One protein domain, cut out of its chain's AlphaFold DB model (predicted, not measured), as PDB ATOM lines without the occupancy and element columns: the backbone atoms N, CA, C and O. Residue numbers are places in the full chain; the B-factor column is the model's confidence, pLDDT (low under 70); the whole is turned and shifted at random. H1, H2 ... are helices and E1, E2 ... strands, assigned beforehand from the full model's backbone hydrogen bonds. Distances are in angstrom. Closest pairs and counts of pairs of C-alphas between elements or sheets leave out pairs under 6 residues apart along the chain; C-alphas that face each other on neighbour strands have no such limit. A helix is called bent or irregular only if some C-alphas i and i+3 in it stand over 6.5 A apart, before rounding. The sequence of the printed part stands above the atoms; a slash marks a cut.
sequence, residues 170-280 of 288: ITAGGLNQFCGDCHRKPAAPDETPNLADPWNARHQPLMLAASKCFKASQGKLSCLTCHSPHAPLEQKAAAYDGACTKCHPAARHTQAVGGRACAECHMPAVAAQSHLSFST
ATOM      1  N   ILE A 170      51.352  66.375 152.069       96.06
ATOM      2  CA  ILE A 170      50.084  65.784 152.496       96.06
ATOM      3  C   ILE A 170      50.363  64.855 153.686       96.06
ATOM      4  O   ILE A 170      51.375  64.157 153.721       96.06
ATOM      5  N   THR A 171      49.471  64.844 154.679       97.44
ATOM      6  CA  THR A 171      49.588  63.945 155.838       97.44
ATOM      7  C   THR A 171      49.559  62.478 155.405       97.44
ATOM      8  O   THR A 171      48.990  62.143 154.371       97.44
ATOM      9  N   ALA A 172      50.104  61.569 156.217       96.88
ATOM     10  CA  ALA A 172      50.080  60.132 155.924       96.88
ATOM     11  C   ALA A 172      48.673  59.592 155.614       96.88
ATOM     12  O   ALA A 172      48.480  58.888 154.624       96.88
ATOM     13  N   GLY A 173      47.678  59.955 156.431       96.56
ATOM     14  CA  GLY A 173      46.281  59.586 156.191       96.56
ATOM     15  C   GLY A 173      45.723  60.207 154.908       96.56
ATOM     16  O   GLY A 173      45.044  59.523 154.145       96.56
ATOM     17  N   GLY A 174      46.065  61.470 154.630       97.50
ATOM     18  CA  GLY A 174      45.682  62.151 153.395       97.50
ATOM     19  C   GLY A 174      46.301  61.515 152.149       97.50
ATOM     20  O   GLY A 174      45.603  61.338 151.159       97.50
ATOM     21  N   LEU A 175      47.571  61.099 152.204       97.31
ATOM     22  CA  LEU A 175      48.225  60.354 151.123       97.31
ATOM     23  C   LEU A 175      47.557  59.001 150.903       97.31
ATOM     24  O   LEU A 175      47.340  58.611 149.762       97.31
ATOM     25  N   ASN A 176      47.172  58.318 151.980       96.88
ATOM     26  CA  ASN A 176      46.474  57.044 151.873       96.88
ATOM     27  C   ASN A 176      45.107  57.199 151.176       96.88
ATOM     28  O   ASN A 176      44.713  56.355 150.377       96.88
ATOM     29  N   GLN A 177      44.400  58.306 151.421       97.25
ATOM     30  CA  GLN A 177      43.175  58.638 150.686       97.25
ATOM     31  C   GLN A 177      43.457  59.016 149.228       97.25
ATOM     32  O   GLN A 177      42.803  58.503 148.326       97.25
ATOM     33  N   PHE A 178      44.456  59.871 149.005       97.00
ATOM     34  CA  PHE A 178      44.836  60.385 147.692       97.00
ATOM     35  C   PHE A 178      45.289  59.271 146.736       97.00
ATOM     36  O   PHE A 178      44.749  59.117 145.648       97.00
ATOM     37  N   CYS A 179      46.227  58.418 147.154       96.75
ATOM     38  CA  CYS A 179      46.635  57.255 146.361       96.75
ATOM     39  C   CYS A 179      45.471  56.261 146.175       96.75
ATOM     40  O   CYS A 179      45.398  55.556 145.167       96.75
ATOM     41  N   GLY A 180      44.542  56.230 147.136       96.56
ATOM     42  CA  GLY A 180      43.325  55.428 147.104       96.56
ATOM     43  C   GLY A 180      42.294  55.854 146.063       96.56
ATOM     44  O   GLY A 180      41.441  55.034 145.728       96.56
ATOM     45  N   ASP A 181      42.388  57.063 145.498       94.81
ATOM     46  CA  ASP A 181      41.537  57.476 144.373       94.81
ATOM     47  C   ASP A 181      41.679  56.506 143.181       94.81
ATOM     48  O   ASP A 181      40.704  56.248 142.483       94.81
ATOM     49  N   CYS A 182      42.865  55.902 143.007       95.38
ATOM     50  CA  CYS A 182      43.127  54.876 141.989       95.38
ATOM     51  C   CYS A 182      43.340  53.477 142.591       95.38
ATOM     52  O   CYS A 182      42.828  52.486 142.075       95.38
ATOM     53  N   HIS A 183      44.065  53.373 143.710       94.69
ATOM     54  CA  HIS A 183      44.456  52.087 144.309       94.69
ATOM     55  C   HIS A 183      43.434  51.509 145.302       94.69
ATOM     56  O   HIS A 183      43.753  50.581 146.047       94.69
ATOM     57  N   ARG A 184      42.197  52.020 145.267       94.31
ATOM     58  CA  ARG A 184      41.114  51.852 146.250       94.31
ATOM     59  C   ARG A 184      41.416  52.526 147.586       94.31
ATOM     60  O   ARG A 184      42.458  52.315 148.205       94.31
ATOM     61  N   LYS A 185      40.453  53.323 148.044       96.19
ATOM     62  CA  LYS A 185      40.502  54.035 149.321       96.19
ATOM     63  C   LYS A 185      40.484  53.078 150.514       96.19
ATOM     64  O   LYS A 185      40.022  51.942 150.393       96.19
ATOM     65  N   PRO A 186      40.957  53.539 151.685       95.38
ATOM     66  CA  PRO A 186      40.622  52.906 152.951       95.38
ATOM     67  C   PRO A 186      39.117  52.681 153.078       95.38
ATOM     68  O   PRO A 186      38.335  53.475 152.556       95.38
ATOM     69  N   ALA A 187      38.743  51.624 153.795       93.75
ATOM     70  CA  ALA A 187      37.346  51.331 154.068       93.75
ATOM     71  C   ALA A 187      36.647  52.533 154.714       93.75
ATOM     72  O   ALA A 187      37.221  53.201 155.585       93.75
ATOM     73  N   ALA A 188      35.419  52.797 154.271       91.31
ATOM     74  CA  ALA A 188      34.551  53.765 154.927       91.31
ATOM     75  C   ALA A 188      34.247  53.321 156.377       91.31
ATOM     76  O   ALA A 188      34.383  52.136 156.689       91.31
ATOM     77  N   PRO A 189      33.847  54.231 157.286       88.44
ATOM     78  CA  PRO A 189      33.574  53.878 158.684       88.44
ATOM     79  C   PRO A 189      32.542  52.755 158.883       88.44
ATOM     80  O   PRO A 189      32.618  52.029 159.870       88.44
ATOM     81  N   ASP A 190      31.595  52.617 157.959       92.25
ATOM     82  CA  ASP A 190      30.539  51.602 157.928       92.25
ATOM     83  C   ASP A 190      30.896  50.365 157.080       92.25
ATOM     84  O   ASP A 190      30.171  49.371 157.080       92.25
ATOM     85  N   GLU A 191      32.039  50.381 156.390       91.88
ATOM     86  CA  GLU A 191      32.533  49.254 155.607       91.88
ATOM     87  C   GLU A 191      33.429  48.357 156.471       91.88
ATOM     88  O   GLU A 191      34.460  48.774 157.000       91.88
ATOM     89  N   THR A 192      33.085  47.071 156.553       91.31
ATOM     90  CA  THR A 192      33.976  46.043 157.107       91.31
ATOM     91  C   THR A 192      34.580  45.234 155.958       91.31
ATOM     92  O   THR A 192      33.963  44.269 155.500       91.31
ATOM     93  N   PRO A 193      35.768  45.603 155.445       90.06
ATOM     94  CA  PRO A 193      36.373  44.893 154.328       90.06
ATOM     95  C   PRO A 193      36.793  43.485 154.761       90.06
ATOM     96  O   PRO A 193      37.375  43.296 155.833       90.06
ATOM     97  N   ASN A 194      36.580  42.491 153.896       92.38
ATOM     98  CA  ASN A 194      37.133  41.157 154.107       92.38
ATOM     99  C   ASN A 194      38.651  41.170 153.869       92.38
ATOM    100  O   ASN A 194      39.135  40.892 152.775       92.38
ATOM    101  N   LEU A 195      39.426  41.485 154.904       90.56
ATOM    102  CA  LEU A 195      40.889  41.554 154.817       90.56
ATOM    103  C   LEU A 195      41.567  40.187 154.611       90.56
ATOM    104  O   LEU A 195      42.784  40.156 154.438       90.56
ATOM    105  N   ALA A 196      40.812  39.086 154.681       91.50
ATOM    106  CA  ALA A 196      41.293  37.742 154.373       91.50
ATOM    107  C   ALA A 196      41.115  37.374 152.893       91.50
ATOM    108  O   ALA A 196      41.735  36.417 152.443       91.50
ATOM    109  N   ASP A 197      40.304  38.123 152.137       94.69
ATOM    110  CA  ASP A 197      40.183  37.946 150.691       94.69
ATOM    111  C   ASP A 197      41.522  38.301 150.011       94.69
ATOM    112  O   ASP A 197      41.940  39.468 150.070       94.69
ATOM    113  N   PRO A 198      42.198  37.335 149.353       94.62
ATOM    114  CA  PRO A 198      43.463  37.572 148.664       94.62
ATOM    115  C   PRO A 198      43.378  38.678 147.611       94.62
ATOM    116  O   PRO A 198      44.365  39.381 147.378       94.62
ATOM    117  N   TRP A 199      42.196  38.894 147.022       94.62
ATOM    118  CA  TRP A 199      41.970  39.954 146.045       94.62
ATOM    119  C   TRP A 199      42.316  41.335 146.595       94.62
ATOM    120  O   TRP A 199      42.852  42.176 145.874       94.62
ATOM    121  N   ASN A 200      42.101  41.563 147.894       94.88
ATOM    122  CA  ASN A 200      42.363  42.854 148.520       94.88
ATOM    123  C   ASN A 200      43.858  43.195 148.628       94.88
ATOM    124  O   ASN A 200      44.188  44.364 148.825       94.88
ATOM    125  N   ALA A 201      44.774  42.240 148.424       94.88
ATOM    126  CA  ALA A 201      46.215  42.509 148.430       94.88
ATOM    127  C   ALA A 201      46.652  43.513 147.346       94.88
ATOM    128  O   ALA A 201      47.624  44.244 147.547       94.88
ATOM    129  N   ARG A 202      45.906  43.612 146.235       93.81
ATOM    130  CA  ARG A 202      46.154  44.595 145.164       93.81
ATOM    131  C   ARG A 202      45.775  46.033 145.539       93.81
ATOM    132  O   ARG A 202      46.108  46.950 144.795       93.81
ATOM    133  N   HIS A 203      45.047  46.226 146.643       95.75
ATOM    134  CA  HIS A 203      44.516  47.512 147.097       95.75
ATOM    135  C   HIS A 203      45.366  48.065 148.244       95.75
ATOM    136  O   HIS A 203      45.042  47.923 149.426       95.75
ATOM    137  N   GLN A 204      46.498  48.673 147.889       95.94
ATOM    138  CA  GLN A 204      47.542  49.050 148.843       95.94
ATOM    139  C   GLN A 204      47.030  49.983 149.953       95.94
ATOM    140  O   GLN A 204      47.312  49.689 151.115       95.94
ATOM    141  N   PRO A 205      46.244  51.044 149.677       97.44
ATOM    142  CA  PRO A 205      45.799  51.959 150.725       97.44
ATOM    143  C   PRO A 205      44.798  51.347 151.707       97.44
ATOM    144  O   PRO A 205      44.869  51.618 152.911       97.44
ATOM    145  N   LEU A 206      43.910  50.475 151.216       97.12
ATOM    146  CA  LEU A 206      43.015  49.672 152.052       97.12
ATOM    147  C   LEU A 206      43.814  48.796 153.023       97.12
ATOM    148  O   LEU A 206      43.585  48.822 154.235       97.12
ATOM    149  N   MET A 207      44.779  48.040 152.495       97.50
ATOM    150  CA  MET A 207      45.582  47.116 153.295       97.50
ATOM    151  C   MET A 207      46.524  47.858 154.252       97.50
ATOM    152  O   MET A 207      46.670  47.445 155.406       97.50
ATOM    153  N   LEU A 208      47.092  48.992 153.826       97.44
ATOM    154  CA  LEU A 208      47.929  49.847 154.664       97.44
ATOM    155  C   LEU A 208      47.129  50.456 155.819       97.44
ATOM    156  O   LEU A 208      47.588  50.409 156.956       97.44
ATOM    157  N   ALA A 209      45.902  50.933 155.579       96.38
ATOM    158  CA  ALA A 209      45.032  51.439 156.644       96.38
ATOM    159  C   ALA A 209      44.730  50.376 157.715       96.38
ATOM    160  O   ALA A 209      44.601  50.687 158.901       96.38
ATOM    161  N   ALA A 210      44.644  49.105 157.310       95.12
ATOM    162  CA  ALA A 210      44.431  47.981 158.214       95.12
ATOM    163  C   ALA A 210      45.697  47.533 158.973       95.12
ATOM    164  O   ALA A 210      45.585  46.797 159.958       95.12
ATOM    165  N   SER A 211      46.887  47.962 158.548       96.12
ATOM    166  CA  SER A 211      48.166  47.564 159.138       96.12
ATOM    167  C   SER A 211      48.319  48.023 160.594       96.12
ATOM    168  O   SER A 211      48.038  49.172 160.943       96.12
ATOM    169  N   LYS A 212      48.870  47.145 161.447       92.00
ATOM    170  CA  LYS A 212      49.292  47.522 162.808       92.00
ATOM    171  C   LYS A 212      50.407  48.573 162.772       92.00
ATOM    172  O   LYS A 212      50.374  49.506 163.565       92.00
ATOM    173  N   CYS A 213      51.354  48.438 161.839       92.62
ATOM    174  CA  CYS A 213      52.471  49.369 161.660       92.62
ATOM    175  C   CYS A 213      51.977  50.780 161.314       92.62
ATOM    176  O   CYS A 213      52.349  51.741 161.981       92.62
ATOM    177  N   PHE A 214      51.075  50.901 160.333       96.12
ATOM    178  CA  PHE A 214      50.524  52.196 159.929       96.12
ATOM    179  C   PHE A 214      49.804  52.899 161.084       96.12
ATOM    180  O   PHE A 214      50.101  54.058 161.375       96.12
ATOM    181  N   LYS A 215      48.940  52.175 161.809       95.00
ATOM    182  CA  LYS A 215      48.221  52.700 162.982       95.00
ATOM    183  C   LYS A 215      49.176  53.125 164.103       95.00
ATOM    184  O   LYS A 215      49.031  54.215 164.651       95.00
ATOM    185  N   ALA A 216      50.180  52.301 164.407       94.81
ATOM    186  CA  ALA A 216      51.169  52.586 165.446       94.81
ATOM    187  C   ALA A 216      52.139  53.721 165.071       94.81
ATOM    188  O   ALA A 216      52.721  54.341 165.956       94.81
ATOM    189  N   SER A 217      52.299  54.028 163.779       95.56
ATOM    190  CA  SER A 217      53.198  55.093 163.318       95.56
ATOM    191  C   SER A 217      52.753  56.504 163.716       95.56
ATOM    192  O   SER A 217      53.541  57.438 163.576       95.56
ATOM    193  N   GLN A 218      51.502  56.676 164.168       94.19
ATOM    194  CA  GLN A 218      50.924  57.974 164.540       94.19
ATOM    195  C   GLN A 218      51.088  59.035 163.433       94.19
ATOM    196  O   GLN A 218      51.439  60.183 163.687       94.19
ATOM    197  N   GLY A 219      50.869  58.632 162.177       95.12
ATOM    198  CA  GLY A 219      50.936  59.526 161.017       95.12
ATOM    199  C   GLY A 219      52.339  59.751 160.444       95.12
ATOM    200  O   GLY A 219      52.483  60.558 159.529       95.12
ATOM    201  N   LYS A 220      53.363  59.042 160.939       94.69
ATOM    202  CA  LYS A 220      54.742  59.125 160.424       94.69
ATOM    203  C   LYS A 220      54.998  58.237 159.200       94.69
ATOM    204  O   LYS A 220      55.900  58.532 158.421       94.69
ATOM    205  N   LEU A 221      54.240  57.148 159.032       96.12
ATOM    206  CA  LEU A 221      54.379  56.228 157.898       96.12
ATOM    207  C   LEU A 221      53.429  56.624 156.766       96.12
ATOM    208  O   LEU A 221      52.228  56.733 156.987       96.12
ATOM    209  N   SER A 222      53.943  56.764 155.547       96.31
ATOM    210  CA  SER A 222      53.144  57.012 154.343       96.31
ATOM    211  C   SER A 222      53.661  56.191 153.160       96.31
ATOM    212  O   SER A 222      54.717  55.566 153.245       96.31
ATOM    213  N   CYS A 223      52.957  56.240 152.029       95.88
ATOM    214  CA  CYS A 223      53.392  55.628 150.767       95.88
ATOM    215  C   CYS A 223      54.822  56.061 150.376       95.88
ATOM    216  O   CYS A 223      55.630  55.249 149.927       95.88
ATOM    217  N   LEU A 224      55.145  57.339 150.616       95.81
ATOM    218  CA  LEU A 224      56.422  57.963 150.260       95.81
ATOM    219  C   LEU A 224      57.571  57.588 151.208       95.81
ATOM    220  O   LEU A 224      58.721  57.926 150.944       95.81
ATOM    221  N   THR A 225      57.283  56.905 152.320       96.06
ATOM    222  CA  THR A 225      58.322  56.422 153.238       96.06
ATOM    223  C   THR A 225      59.139  55.290 152.615       96.06
ATOM    224  O   THR A 225      60.322  55.159 152.931       96.06
ATOM    225  N   CYS A 226      58.513  54.490 151.744       94.50
ATOM    226  CA  CYS A 226      59.117  53.285 151.178       94.50
ATOM    227  C   CYS A 226      59.444  53.435 149.691       94.50
ATOM    228  O   CYS A 226      60.527  53.038 149.277       94.50
ATOM    229  N   HIS A 227      58.547  54.026 148.893       93.44
ATOM    230  CA  HIS A 227      58.714  54.080 147.439       93.44
ATOM    231  C   HIS A 227      58.673  55.511 146.910       93.44
ATOM    232  O   HIS A 227      57.893  56.348 147.366       93.44
ATOM    233  N   SER A 228      59.491  55.772 145.891       94.38
ATOM    234  CA  SER A 228      59.418  57.006 145.114       94.38
ATOM    235  C   SER A 228      58.332  56.884 144.039       94.38
ATOM    236  O   SER A 228      58.385  55.944 143.249       94.38
ATOM    237  N   PRO A 229      57.392  57.839 143.928       95.00
ATOM    238  CA  PRO A 229      56.409  57.855 142.843       95.00
ATOM    239  C   PRO A 229      57.001  58.342 141.508       95.00
ATOM    240  O   PRO A 229      56.329  58.275 140.480       95.00
ATOM    241  N   HIS A 230      58.238  58.857 141.518       96.62
ATOM    242  CA  HIS A 230      58.931  59.392 140.343       96.62
ATOM    243  C   HIS A 230      59.864  58.384 139.669       96.62
ATOM    244  O   HIS A 230      60.555  58.759 138.733       96.62
ATOM    245  N   ALA A 231      59.954  57.150 140.153       95.19
ATOM    246  CA  ALA A 231      60.861  56.141 139.618       95.19
ATOM    247  C   ALA A 231      60.116  54.814 139.416       95.19
ATOM    248  O   ALA A 231      59.026  54.647 139.972       95.19
ATOM    249  N   PRO A 232      60.674  53.877 138.631       95.81
ATOM    250  CA  PRO A 232      60.180  52.509 138.601       95.81
ATOM    251  C   PRO A 232      60.125  51.903 140.003       95.81
ATOM    252  O   PRO A 232      60.965  52.201 140.859       95.81
ATOM    253  N   LEU A 233      59.138  51.043 140.231       93.56
ATOM    254  CA  LEU A 233      58.993  50.345 141.501       93.56
ATOM    255  C   LEU A 233      60.169  49.382 141.726       93.56
ATOM    256  O   LEU A 233      60.361  48.441 140.956       93.56
ATOM    257  N   GLU A 234      60.916  49.575 142.813       94.81
ATOM    258  CA  GLU A 234      61.946  48.631 143.255       94.81
ATOM    259  C   GLU A 234      61.291  47.311 143.716       94.81
ATOM    260  O   GLU A 234      60.348  47.299 144.508       94.81
ATOM    261  N   GLN A 235      61.771  46.182 143.204       92.25
ATOM    262  CA  GLN A 235      61.151  44.867 143.417       92.25
ATOM    263  C   GLN A 235      61.867  44.043 144.495       92.25
ATOM    264  O   GLN A 235      61.342  43.037 144.968       92.25
ATOM    265  N   LYS A 236      63.073  44.446 144.909       94.81
ATOM    266  CA  LYS A 236      63.856  43.731 145.921       94.81
ATOM    267  C   LYS A 236      63.367  44.084 147.321       94.81
ATOM    268  O   LYS A 236      63.530  45.213 147.772       94.81
ATOM    269  N   ALA A 237      62.855  43.089 148.047       95.25
ATOM    270  CA  ALA A 237      62.368  43.250 149.421       95.25
ATOM    271  C   ALA A 237      63.398  43.919 150.357       95.25
ATOM    272  O   ALA A 237      63.045  44.816 151.118       95.25
ATOM    273  N   ALA A 238      64.675  43.538 150.246       95.75
ATOM    274  CA  ALA A 238      65.763  44.072 151.070       95.75
ATOM    275  C   ALA A 238      65.995  45.585 150.898       95.75
ATOM    276  O   ALA A 238      66.496  46.239 151.811       95.75
ATOM    277  N   ALA A 239      65.596  46.177 149.765       96.25
ATOM    278  CA  ALA A 239      65.714  47.620 149.557       96.25
ATOM    279  C   ALA A 239      64.846  48.432 150.540       96.25
ATOM    280  O   ALA A 239      65.109  49.614 150.770       96.25
ATOM    281  N   TYR A 240      63.841  47.798 151.155       96.12
ATOM    282  CA  TYR A 240      62.905  48.436 152.080       96.12
ATOM    283  C   TYR A 240      63.277  48.285 153.557       96.12
ATOM    284  O   TYR A 240      62.688  48.970 154.396       96.12
ATOM    285  N   ASP A 241      64.277  47.472 153.902       95.88
ATOM    286  CA  ASP A 241      64.663  47.234 155.302       95.88
ATOM    287  C   ASP A 241      65.088  48.529 156.015       95.88
ATOM    288  O   ASP A 241      64.801  48.739 157.199       95.88
ATOM    289  N   GLY A 242      65.693  49.461 155.272       95.12
ATOM    290  CA  GLY A 242      66.030  50.797 155.763       95.12
ATOM    291  C   GLY A 242      64.809  51.624 156.191       95.12
ATOM    292  O   GLY A 242      64.918  52.470 157.075       95.12
ATOM    293  N   ALA A 243      63.629  51.393 155.608       95.31
ATOM    294  CA  ALA A 243      62.396  52.045 156.047       95.31
ATOM    295  C   ALA A 243      61.892  51.451 157.372       95.31
ATOM    296  O   ALA A 243      61.465  52.195 158.256       95.31
ATOM    297  N   CYS A 244      61.995  50.130 157.539       95.06
ATOM    298  CA  CYS A 244      61.572  49.424 158.749       95.06
ATOM    299  C   CYS A 244      62.453  49.783 159.957       95.06
ATOM    300  O   CYS A 244      61.953  50.121 161.034       95.06
ATOM    301  N   THR A 245      63.772  49.761 159.767       94.69
ATOM    302  CA  THR A 245      64.767  49.954 160.835       94.69
ATOM    303  C   THR A 245      64.791  51.372 161.412       94.69
ATOM    304  O   THR A 245      65.191  51.541 162.560       94.69
ATOM    305  N   LYS A 246      64.259  52.379 160.701       93.94
ATOM    306  CA  LYS A 246      64.060  53.743 161.240       93.94
ATOM    307  C   LYS A 246      63.173  53.777 162.488       93.94
ATOM    308  O   LYS A 246      63.396  54.603 163.367       93.94
ATOM    309  N   CYS A 247      62.176  52.896 162.563       92.94
ATOM    310  CA  CYS A 247      61.285  52.772 163.723       92.94
ATOM    311  C   CYS A 247      61.584  51.518 164.557       92.94
ATOM    312  O   CYS A 247      61.225  51.463 165.732       92.94
ATOM    313  N   HIS A 248      62.247  50.522 163.964       93.50
ATOM    314  CA  HIS A 248      62.595  49.251 164.598       93.50
ATOM    315  C   HIS A 248      64.116  48.992 164.606       93.50
ATOM    316  O   HIS A 248      64.558  47.977 164.069       93.50
ATOM    317  N   PRO A 249      64.942  49.861 165.225       93.62
ATOM    318  CA  PRO A 249      66.403  49.712 165.209       93.62
ATOM    319  C   PRO A 249      66.899  48.489 165.997       93.62
ATOM    320  O   PRO A 249      67.985  47.984 165.744       93.62
ATOM    321  N   ALA A 250      66.094  47.997 166.942       90.75
ATOM    322  CA  ALA A 250      66.373  46.815 167.754       90.75
ATOM    323  C   ALA A 250      65.174  45.852 167.726       90.75
ATOM    324  O   ALA A 250      64.583  45.529 168.761       90.75
ATOM    325  N   ALA A 251      64.759  45.453 166.519       89.25
ATOM    326  CA  ALA A 251      63.640  44.537 166.324       89.25
ATOM    327  C   ALA A 251      63.883  43.201 167.048       89.25
ATOM    328  O   ALA A 251      64.845  42.483 166.769       89.25
ATOM    329  N   ARG A 252      62.992  42.857 167.983       90.62
ATOM    330  CA  ARG A 252      63.025  41.578 168.699       90.62
ATOM    331  C   ARG A 252      62.186  40.556 167.949       90.62
ATOM    332  O   ARG A 252      61.031  40.825 167.629       90.62
ATOM    333  N   HIS A 253      62.755  39.379 167.732       92.06
ATOM    334  CA  HIS A 253      62.095  38.282 167.040       92.06
ATOM    335  C   HIS A 253      62.024  37.061 167.952       92.06
ATOM    336  O   HIS A 253      62.980  36.749 168.657       92.06
ATOM    337  N   THR A 254      60.886  36.371 167.931       88.88
ATOM    338  CA  THR A 254      60.700  35.076 168.609       88.88
ATOM    339  C   THR A 254      61.119  33.896 167.731       88.88
ATOM    340  O   THR A 254      61.176  32.767 168.203       88.88
ATOM    341  N   GLN A 255      61.410  34.152 166.454       85.56
ATOM    342  CA  GLN A 255      61.864  33.172 165.474       85.56
ATOM    343  C   GLN A 255      63.182  33.636 164.852       85.56
ATOM    344  O   GLN A 255      63.456  34.836 164.777       85.56
ATOM    345  N   ALA A 256      63.983  32.687 164.370       88.00
ATOM    346  CA  ALA A 256      65.190  33.003 163.620       88.00
ATOM    347  C   ALA A 256      64.833  33.732 162.310       88.00
ATOM    348  O   ALA A 256      64.057  33.228 161.499       88.00
ATOM    349  N   VAL A 257      65.414  34.917 162.104       87.75
ATOM    350  CA  VAL A 257      65.182  35.746 160.904       87.75
ATOM    351  C   VAL A 257      65.972  35.226 159.700       87.75
ATOM    352  O   VAL A 257      65.533  35.370 158.565       87.75
ATOM    353  N   GLY A 258      67.130  34.597 159.933       86.38
ATOM    354  CA  GLY A 258      67.926  33.955 158.879       86.38
ATOM    355  C   GLY A 258      68.412  34.906 157.779       86.38
ATOM    356  O   GLY A 258      68.563  34.473 156.644       86.38
ATOM    357  N   GLY A 259      68.594  36.197 158.084       87.25
ATOM    358  CA  GLY A 259      69.029  37.208 157.109       87.25
ATOM    359  C   GLY A 259      67.977  37.601 156.065       87.25
ATOM    360  O   GLY A 259      68.306  38.299 155.111       87.25
ATOM    361  N   ARG A 260      66.725  37.160 156.225       93.44
ATOM    362  CA  ARG A 260      65.617  37.507 155.328       93.44
ATOM    363  C   ARG A 260      65.216  38.971 155.485       93.44
ATOM    364  O   ARG A 260      65.240  39.495 156.601       93.44
ATOM    365  N   ALA A 261      64.789  39.598 154.390       96.00
ATOM    366  CA  ALA A 261      64.310  40.976 154.428       96.00
ATOM    367  C   ALA A 261      63.007  41.097 155.237       96.00
ATOM    368  O   ALA A 261      62.164  40.193 155.241       96.00
ATOM    369  N   CYS A 262      62.796  42.250 155.875       95.44
ATOM    370  CA  CYS A 262      61.629  42.528 156.718       95.44
ATOM    371  C   CYS A 262      60.318  42.296 155.952       95.44
ATOM    372  O   CYS A 262      59.384  41.668 156.461       95.44
ATOM    373  N   ALA A 263      60.259  42.781 154.708       95.69
ATOM    374  CA  ALA A 263      59.073  42.700 153.864       95.69
ATOM    375  C   ALA A 263      58.710  41.260 153.457       95.69
ATOM    376  O   ALA A 263      57.537  40.990 153.219       95.69
ATOM    377  N   GLU A 264      59.649  40.308 153.457       95.12
ATOM    378  CA  GLU A 264      59.331  38.910 153.120       95.12
ATOM    379  C   GLU A 264      58.398  38.249 154.139       95.12
ATOM    380  O   GLU A 264      57.595  37.392 153.777       95.12
ATOM    381  N   CYS A 265      58.511  38.627 155.415       94.44
ATOM    382  CA  CYS A 265      57.678  38.085 156.491       94.44
ATOM    383  C   CYS A 265      56.554  39.042 156.898       94.44
ATOM    384  O   CYS A 265      55.471  38.589 157.260       94.44
ATOM    385  N   HIS A 266      56.795  40.355 156.856       95.25
ATOM    386  CA  HIS A 266      55.829  41.348 157.332       95.25
ATOM    387  C   HIS A 266      54.945  41.943 156.234       95.25
ATOM    388  O   HIS A 266      53.940  42.569 156.561       95.25
ATOM    389  N   MET A 267      55.283  41.733 154.959       95.94
ATOM    390  CA  MET A 267      54.501  42.129 153.780       95.94
ATOM    391  C   MET A 267      54.496  40.997 152.735       95.94
ATOM    392  O   MET A 267      54.879  41.219 151.580       95.94
ATOM    393  N   PRO A 268      54.109  39.766 153.121       94.31
ATOM    394  CA  PRO A 268      54.251  38.605 152.256       94.31
ATOM    395  C   PRO A 268      53.514  38.793 150.925       94.31
ATOM    396  O   PRO A 268      52.474  39.459 150.849       94.31
ATOM    397  N   ALA A 269      54.060  38.189 149.872       95.25
ATOM    398  CA  ALA A 269      53.386  38.108 148.587       95.25
ATOM    399  C   ALA A 269      52.111  37.261 148.721       95.25
ATOM    400  O   ALA A 269      52.127  36.177 149.303       95.25
ATOM    401  N   VAL A 270      51.006  37.771 148.189       95.81
ATOM    402  CA  VAL A 270      49.691  37.134 148.202       95.81
ATOM    403  C   VAL A 270      49.272  36.896 146.760       95.81
ATOM    404  O   VAL A 270      49.153  37.850 145.988       95.81
ATOM    405  N   ALA A 271      49.021  35.633 146.414       95.69
ATOM    406  CA  ALA A 271      48.406  35.265 145.145       95.69
ATOM    407  C   ALA A 271      46.943  35.732 145.155       95.69
ATOM    408  O   ALA A 271      46.090  35.113 145.789       95.69
ATOM    409  N   ALA A 272      46.672  36.871 144.517       93.00
ATOM    410  CA  ALA A 272      45.356  37.499 144.553       93.00
ATOM    411  C   ALA A 272      44.360  36.770 143.643       93.00
ATOM    412  O   ALA A 272      43.211  36.570 144.024       93.00
ATOM    413  N   GLN A 273      44.821  36.375 142.453       90.56
ATOM    414  CA  GLN A 273      44.137  35.553 141.451       90.56
ATOM    415  C   GLN A 273      45.204  34.815 140.626       90.56
ATOM    416  O   GLN A 273      46.401  35.031 140.828       90.56
ATOM    417  N   SER A 274      44.786  33.954 139.694       88.38
ATOM    418  CA  SER A 274      45.694  33.318 138.731       88.38
ATOM    419  C   SER A 274      46.628  34.349 138.093       88.38
ATOM    420  O   SER A 274      46.176  35.411 137.669       88.38
ATOM    421  N   HIS A 275      47.927  34.038 138.059       94.62
ATOM    422  CA  HIS A 275      48.998  34.867 137.474       94.62
ATOM    423  C   HIS A 275      49.239  36.231 138.142       94.62
ATOM    424  O   HIS A 275      50.091  36.990 137.689       94.62
ATOM    425  N   LEU A 276      48.530  36.556 139.229       95.44
ATOM    426  CA  LEU A 276      48.667  37.830 139.934       95.44
ATOM    427  C   LEU A 276      49.128  37.633 141.373       95.44
ATOM    428  O   LEU A 276      48.482  36.951 142.171       95.44
ATOM    429  N   SER A 277      50.208  38.318 141.734       95.69
ATOM    430  CA  SER A 277      50.788  38.254 143.073       95.69
ATOM    431  C   SER A 277      51.175  39.640 143.562       95.69
ATOM    432  O   SER A 277      51.865  40.380 142.870       95.69
ATOM    433  N   PHE A 278      50.752  40.011 144.766       95.56
ATOM    434  CA  PHE A 278      51.034  41.332 145.327       95.56
ATOM    435  C   PHE A 278      51.606  41.211 146.732       95.56
ATOM    436  O   PHE A 278      51.052  40.502 147.569       95.56
ATOM    437  N   SER A 279      52.668  41.960 147.033       95.31
ATOM    438  CA  SER A 279      53.088  42.171 148.419       95.31
ATOM    439  C   SER A 279      51.987  42.903 149.175       95.31
ATOM    440  O   SER A 279      51.628  44.045 148.854       95.31
ATOM    441  N   THR A 280      51.433  42.246 150.190       95.38
ATOM    442  CA  THR A 280      50.377  42.856 150.991       95.38
ATOM    443  C   THR A 280      50.903  44.076 151.735       95.38
ATOM    444  O   THR A 280      51.942  44.038 152.390       95.38
TER     445      THR A 280
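What this domain is: This is residues 170 to 280 of the 288 residues of the protein "Cytochrome_C7 domain-containing protein" of Solibacter usitatus (strain Ellin6076) (UniProt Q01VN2). A small two-strand hairpin, E1 and E2, packs on the short helix H2, and beyond H2 the helices H3 and H1 pack on each other at a steep tilt; on the other side of the domain H5 and H6 make a second helix pair. Long loops run between these parts, and of them residues 228 to 233 and 248 to 256 stick out. The printed part has 111 residues with six named helices, then two named strands, in the order H1 to H6, E1, E2; the sheet, E1 - E2, is antiparallel. The class is mostly helix, with under half of the residues, 52, in named elements. The whole is compact, with a radius of gyration of the C-alphas of 14.4 A and spans of 39 by 35 by 31 A.

Where its parts are: Find C-alpha 269 at (53.386, 38.108, 148.587), where E1, residues 269 to 273, begins its 12.0 A; E2, residues 276 to 279, runs 10.5 A to C-alpha 279 at (53.088, 42.171, 148.419). H2 is residues 198 to 202, H3 residues 204 to 210 and H4 residues 212 to 216. H1, residues 172 to 183, is the longest helix at 15.2 A and begins at C-alpha 172 at (50.080, 60.132, 155.924). H5, residues 237 to 245, spans 13.5 A and is irregular, but only just: C-alphas 239 and 242 are 7.0 A apart. H6 is residues 262 to 266.

How they stand to each other: Look first at the hairpin E1 and E2, antiparallel at 150 degrees: N 270 and O 278 are 2.8 A apart and N 278 and O 270 3.0 A, both within hydrogen-bond range. The closest C-alphas of H2 and E1 are those of Trp 199 and Ala 272, 4.4 A. H2 and H3 touch only at the corner, and only just, with 3 pairs of C-alphas within 8 A; the closest are those of Ala 201 and Met 207, 6.7 A. H3 and H1 touch, closest at the C-alphas of Pro 205 and Asn 176, 5.3 A, and run opposite ways at a steep tilt of 45 degrees. H4 is close to H3 but not clearly touching, with the C-alphas of Leu 208 and Phe 214 6.3 A apart. H5 and H6 touch, closest at the C-alphas of Ala 237 and Ala 263, 5.6 A; H3 and H5 are apart. Each O i to N i+4 pair is within hydrogen-bond range in H3, H4 and H6, against 7 of 8 in H1, 0 of 1 in H2 and 2 of 5 in H5; O i to N i+3 gives 2 of 2 in H2 and 4 of 6 in H5.

The domain as a whole: The two C-alphas farthest apart are those of Asp 190 and Gly 258, 41.4 A. The printed part has no cut; the links H1 to H2, H4 to H5 and H5 to H6 are long. The mean pLDDT of the printed part is 94.3, and no printed residue is under 70.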